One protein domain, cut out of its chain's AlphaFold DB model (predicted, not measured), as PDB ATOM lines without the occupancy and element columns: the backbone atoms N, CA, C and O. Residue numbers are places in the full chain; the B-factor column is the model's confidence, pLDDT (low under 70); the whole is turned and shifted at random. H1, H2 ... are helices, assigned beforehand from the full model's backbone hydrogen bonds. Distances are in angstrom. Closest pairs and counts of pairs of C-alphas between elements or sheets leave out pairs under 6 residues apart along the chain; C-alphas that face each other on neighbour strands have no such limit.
ATOM      1  N   ASN A 570      -8.276   0.064 -12.865       84.12
ATOM      2  CA  ASN A 570      -9.025   1.068 -12.108       84.12
ATOM      3  C   ASN A 570     -10.095   1.720 -12.983       84.12
ATOM      4  O   ASN A 570      -9.937   1.785 -14.196       84.12
ATOM      5  N   ASP A 571     -11.153   2.244 -12.367       86.69
ATOM      6  CA  ASP A 571     -12.141   3.073 -13.064       86.69
ATOM      7  C   ASP A 571     -11.479   4.336 -13.644       86.69
ATOM      8  O   ASP A 571     -10.696   5.011 -12.963       86.69
ATOM      9  N   GLU A 572     -11.785   4.667 -14.902       86.00
ATOM     10  CA  GLU A 572     -11.170   5.796 -15.604       86.00
ATOM     11  C   GLU A 572     -11.411   7.140 -14.904       86.00
ATOM     12  O   GLU A 572     -10.500   7.969 -14.835       86.00
ATOM     13  N   LYS A 573     -12.605   7.376 -14.350       84.12
ATOM     14  CA  LYS A 573     -12.934   8.650 -13.694       84.12
ATOM     15  C   LYS A 573     -12.133   8.818 -12.408       84.12
ATOM     16  O   LYS A 573     -11.680   9.926 -12.110       84.12
ATOM     17  N   ILE A 574     -11.948   7.734 -11.654       83.81
ATOM     18  CA  ILE A 574     -11.142   7.734 -10.426       83.81
ATOM     19  C   ILE A 574      -9.665   7.934 -10.774       83.81
ATOM     20  O   ILE A 574      -9.005   8.805 -10.202       83.81
ATOM     21  N   TYR A 575      -9.165   7.192 -11.764       86.31
ATOM     22  CA  TYR A 575      -7.777   7.289 -12.207       86.31
ATOM     23  C   TYR A 575      -7.434   8.694 -12.729       86.31
ATOM     24  O   TYR A 575      -6.416   9.268 -12.341       86.31
ATOM     25  N   ALA A 576      -8.322   9.299 -13.522       88.75
ATOM     26  CA  ALA A 576      -8.154  10.653 -14.046       88.75
ATOM     27  C   ALA A 576      -8.040  11.711 -12.938       88.75
ATOM     28  O   ALA A 576      -7.202  12.613 -13.016       88.75
ATOM     29  N   LYS A 577      -8.871  11.611 -11.891       88.56
ATOM     30  CA  LYS A 577      -8.825  12.531 -10.744       88.56
ATOM     31  C   LYS A 577      -7.510  12.399  -9.978       88.56
ATOM     32  O   LYS A 577      -6.860  13.413  -9.728       88.56
ATOM     33  N   ALA A 578      -7.100  11.168  -9.666       87.50
ATOM     34  CA  ALA A 578      -5.854  10.899  -8.953       87.50
ATOM     35  C   ALA A 578      -4.623  11.374  -9.747       87.50
ATOM     36  O   ALA A 578      -3.753  12.047  -9.195       87.50
ATOM     37  N   TRP A 579      -4.588  11.109 -11.059       89.56
ATOM     38  CA  TRP A 579      -3.520  11.579 -11.944       89.56
ATOM     39  C   TRP A 579      -3.420  13.105 -11.964       89.56
ATOM     40  O   TRP A 579      -2.333  13.657 -11.820       89.56
ATOM     41  N   ASN A 580      -4.548  13.804 -12.113       92.19
ATOM     42  CA  ASN A 580      -4.557  15.266 -12.168       92.19
ATOM     43  C   ASN A 580      -4.128  15.908 -10.841       92.19
ATOM     44  O   ASN A 580      -3.451  16.936 -10.859       92.19
ATOM     45  N   ALA A 581      -4.479  15.300  -9.703       90.31
ATOM     46  CA  ALA A 581      -4.020  15.746  -8.390       90.31
ATOM     47  C   ALA A 581      -2.496  15.589  -8.246       90.31
ATOM     48  O   ALA A 581      -1.810  16.549  -7.894       90.31
ATOM     49  N   TRP A 582      -1.957  14.419  -8.609       92.62
ATOM     50  CA  TRP A 582      -0.513  14.174  -8.618       92.62
ATOM     51  C   TRP A 582       0.232  15.122  -9.567       92.62
ATOM     52  O   TRP A 582       1.192  15.771  -9.155       92.62
ATOM     53  N   ALA A 583      -0.238  15.266 -10.809       90.38
ATOM     54  CA  ALA A 583       0.374  16.147 -11.802       90.38
ATOM     55  C   ALA A 583       0.373  17.608 -11.326       90.38
ATOM     56  O   ALA A 583       1.348  18.331 -11.532       90.38
ATOM     57  N   SER A 584      -0.694  18.048 -10.647       90.12
ATOM     58  CA  SER A 584      -0.743  19.392 -10.073       90.12
ATOM     59  C   SER A 584       0.260  19.575  -8.936       90.12
ATOM     60  O   SER A 584       0.929  20.606  -8.902       90.12
ATOM     61  N   ALA A 585       0.378  18.607  -8.025       89.88
ATOM     62  CA  ALA A 585       1.334  18.671  -6.921       89.88
ATOM     63  C   ALA A 585       2.783  18.658  -7.435       89.88
ATOM     64  O   ALA A 585       3.589  19.493  -7.033       89.88
ATOM     65  N   TRP A 586       3.091  17.791  -8.402       88.75
ATOM     66  CA  TRP A 586       4.402  17.736  -9.053       88.75
ATOM     67  C   TRP A 586       4.759  19.048  -9.759       88.75
ATOM     68  O   TRP A 586       5.855  19.572  -9.612       88.75
ATOM     69  N   ASN A 587       3.829  19.640 -10.507       89.44
ATOM     70  CA  ASN A 587       4.110  20.898 -11.199       89.44
ATOM     71  C   ASN A 587       4.344  22.071 -10.231       89.44
ATOM     72  O   ASN A 587       5.015  23.039 -10.593       89.44
ATOM     73  N   GLN A 588       3.813  21.997  -9.006       87.12
ATOM     74  CA  GLN A 588       4.038  23.009  -7.977       87.12
ATOM     75  C   GLN A 588       5.438  22.922  -7.356       87.12
ATOM     76  O   GLN A 588       5.967  23.972  -6.990       87.12
ATOM     77  N   THR A 589       6.067  21.742  -7.308       87.62
ATOM     78  CA  THR A 589       7.422  21.572  -6.748       87.62
ATOM     79  C   THR A 589       8.540  22.064  -7.672       87.62
ATOM     80  O   THR A 589       9.663  22.248  -7.215       87.62
ATOM     81  N   LEU A 590       8.248  22.316  -8.952       84.75
ATOM     82  CA  LEU A 590       9.231  22.788  -9.932       84.75
ATOM     83  C   LEU A 590       9.432  24.307  -9.883       84.75
ATOM     84  O   LEU A 590       8.456  25.068  -9.794       84.75
ATOM     85  N   ALA A 591      10.686  24.745 -10.040       83.75
ATOM     86  CA  ALA A 591      11.037  26.157 -10.179       83.75
ATOM     87  C   ALA A 591      10.496  26.749 -11.497       83.75
ATOM     88  O   ALA A 591      10.235  26.037 -12.473       83.75
ATOM     89  N   THR A 592      10.324  28.073 -11.555       76.50
ATOM     90  CA  THR A 592       9.693  28.777 -12.693       76.50
ATOM     91  C   THR A 592      10.356  28.463 -14.044       76.50
ATOM     92  O   THR A 592       9.680  28.335 -15.067       76.50
ATOM     93  N   ASP A 593      11.675  28.299 -14.044       79.00
ATOM     94  CA  ASP A 593      12.523  28.028 -15.204       79.00
ATOM     95  C   ASP A 593      12.454  26.553 -15.644       79.00
ATOM     96  O   ASP A 593      12.605  26.247 -16.831       79.00
ATOM     97  N   GLU A 594      12.168  25.647 -14.708       79.81
ATOM     98  CA  GLU A 594      12.025  24.206 -14.937       79.81
ATOM     99  C   GLU A 594      10.638  23.853 -15.478       79.81
ATOM    100  O   GLU A 594      10.534  23.039 -16.396       79.81
ATOM    101  N   ARG A 595       9.584  24.550 -15.025       76.19
ATOM    102  CA  ARG A 595       8.199  24.359 -15.508       76.19
ATOM    103  C   ARG A 595       8.035  24.543 -17.018       76.19
ATOM    104  O   ARG A 595       7.099  24.009 -17.603       76.19
ATOM    105  N   ARG A 596       8.924  25.309 -17.666       74.12
ATOM    106  CA  ARG A 596       8.928  25.495 -19.131       74.12
ATOM    107  C   ARG A 596       9.583  24.342 -19.894       74.12
ATOM    108  O   ARG A 596       9.377  24.238 -21.098       74.12
ATOM    109  N   LYS A 597      10.399  23.526 -19.224       79.75
ATOM    110  CA  LYS A 597      11.155  22.415 -19.823       79.75
ATOM    111  C   LYS A 597      10.546  21.055 -19.493       79.75
ATOM    112  O   LYS A 597      10.633  20.148 -20.311       79.75
ATOM    113  N   MET A 598       9.944  20.921 -18.315       81.56
ATOM    114  CA  MET A 598       9.302  19.698 -17.848       81.56
ATOM    115  C   MET A 598       8.065  20.055 -17.027       81.56
ATOM    116  O   MET A 598       8.150  20.767 -16.033       81.56
ATOM    117  N   SER A 599       6.908  19.569 -17.456       86.81
ATOM    118  CA  SER A 599       5.665  19.636 -16.694       86.81
ATOM    119  C   SER A 599       4.891  18.341 -16.897       86.81
ATOM    120  O   SER A 599       4.921  17.738 -17.971       86.81
ATOM    121  N   ALA A 600       4.233  17.879 -15.839       89.56
ATOM    122  CA  ALA A 600       3.344  16.734 -15.910       89.56
ATOM    123  C   ALA A 600       2.042  17.151 -16.630       89.56
ATOM    124  O   ALA A 600       1.403  18.115 -16.184       89.56
ATOM    125  N   PRO A 601       1.643  16.468 -17.723       88.56
ATOM    126  CA  PRO A 601       0.410  16.763 -18.450       88.56
ATOM    127  C   PRO A 601      -0.828  16.322 -17.661       88.56
ATOM    128  O   PRO A 601      -0.753  15.445 -16.790       88.56
ATOM    129  N   ARG A 602      -1.994  16.899 -17.978       89.50
ATOM    130  CA  ARG A 602      -3.259  16.400 -17.422       89.50
ATOM    131  C   ARG A 602      -3.599  15.051 -18.045       89.50
ATOM    132  O   ARG A 602      -3.155  14.728 -19.141       89.50
ATOM    133  N   TYR A 603      -4.424  14.274 -17.353       87.00
ATOM    134  CA  TYR A 603      -4.805  12.936 -17.807       87.00
ATOM    135  C   TYR A 603      -5.489  12.952 -19.185       87.00
ATOM    136  O   TYR A 603      -5.245  12.067 -19.996       87.00
ATOM    137  N   ALA A 604      -6.297  13.980 -19.472       86.62
ATOM    138  CA  ALA A 604      -6.920  14.154 -20.784       86.62
ATOM    139  C   ALA A 604      -5.873  14.328 -21.899       86.62
ATOM    140  O   ALA A 604      -5.962  13.657 -22.920       86.62
ATOM    141  N   ASP A 605      -4.843  15.143 -21.657       84.88
ATOM    142  CA  ASP A 605      -3.762  15.381 -22.619       84.88
ATOM    143  C   ASP A 605      -2.898  14.117 -22.797       84.88
ATOM    144  O   ASP A 605      -2.523  13.766 -23.910       84.88
ATOM    145  N   LEU A 606      -2.628  13.382 -21.711       81.50
ATOM    146  CA  LEU A 606      -1.906  12.104 -21.755       81.50
ATOM    147  C   LEU A 606      -2.670  11.041 -22.559       81.50
ATOM    148  O   LEU A 606      -2.058  10.272 -23.296       81.50
ATOM    149  N   LYS A 607      -4.001  11.004 -22.423       79.44
ATOM    150  CA  LYS A 607      -4.879  10.094 -23.168       79.44
ATOM    151  C   LYS A 607      -4.903  10.404 -24.666       79.44
ATOM    152  O   LYS A 607      -5.160   9.507 -25.449       79.44
ATOM    153  N   GLU A 608      -4.647  11.647 -25.065       75.50
ATOM    154  CA  GLU A 608      -4.516  12.022 -26.479       75.50
ATOM    155  C   GLU A 608      -3.105  11.770 -27.038       75.50
ATOM    156  O   GLU A 608      -2.916  11.736 -28.255       75.50
ATOM    157  N   MET A 609      -2.107  11.590 -26.165       68.75
ATOM    158  CA  MET A 609      -0.715  11.300 -26.534       68.75
ATOM    159  C   MET A 609      -0.403   9.800 -26.681       68.75
ATOM    160  O   MET A 609       0.619   9.467 -27.287       68.75
ATOM    161  N   ASN A 610      -1.254   8.924 -26.136       56.91
ATOM    162  CA  ASN A 610      -1.190   7.456 -26.215       56.91
ATOM    163  C   ASN A 610      -2.330   6.913 -27.076       56.91
ATOM    164  O   ASN A 610      -2.110   5.866 -27.728       56.91
TER     165      ASN A 610
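Overview. This is residues 570 to 610 of the 610 residues of an uncharacterized protein of Legionellales bacterium (UniProt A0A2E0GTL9). One long helix, H1, makes the length of the domain; after it the chain turns round and residues 590 to 602 fold back over H1 as a loop. The short helix H2 then begins beside the first half of H1, where Tyr 603 comes close to Ala 576, and sticks out away from H1, its line at 86 degrees to that of H1. The printed part has 41 residues with two named helices, H1 then H2, and no named strand; the class is all helix. It is only just loose, close to compact, with a radius of gyration of the C-alphas of 11.3 A, and flat, spanning 35 by 19 by 10 A.

Along the chain. H1 is residues 572 to 589, 25.9 A from first to last C-alpha; C-alpha 572 is at (-11.170, 5.796, -15.604). H2 is residues 603 to 609, 9.8 A long, with C-alpha 609 at (-0.715, 11.300, -26.534).

Arrangement. H2 touches H1, which meets it with residues 576 to 580 alone; the closest C-alphas, of Ala 576 and Tyr 603, are 5.5 A apart. Their lines are about perpendicular, at 86 degrees. In H1 and H2 every O i to N i+4 pair is within hydrogen-bond range.

Size, cuts and confidence. The two C-alphas farthest apart, of Asp 571 and Asp 593, are 35.2 A apart. The link from H1 to H2, 13 residues, is long. The printed part has no cut, and residues 609 to 610 have pLDDT under 70.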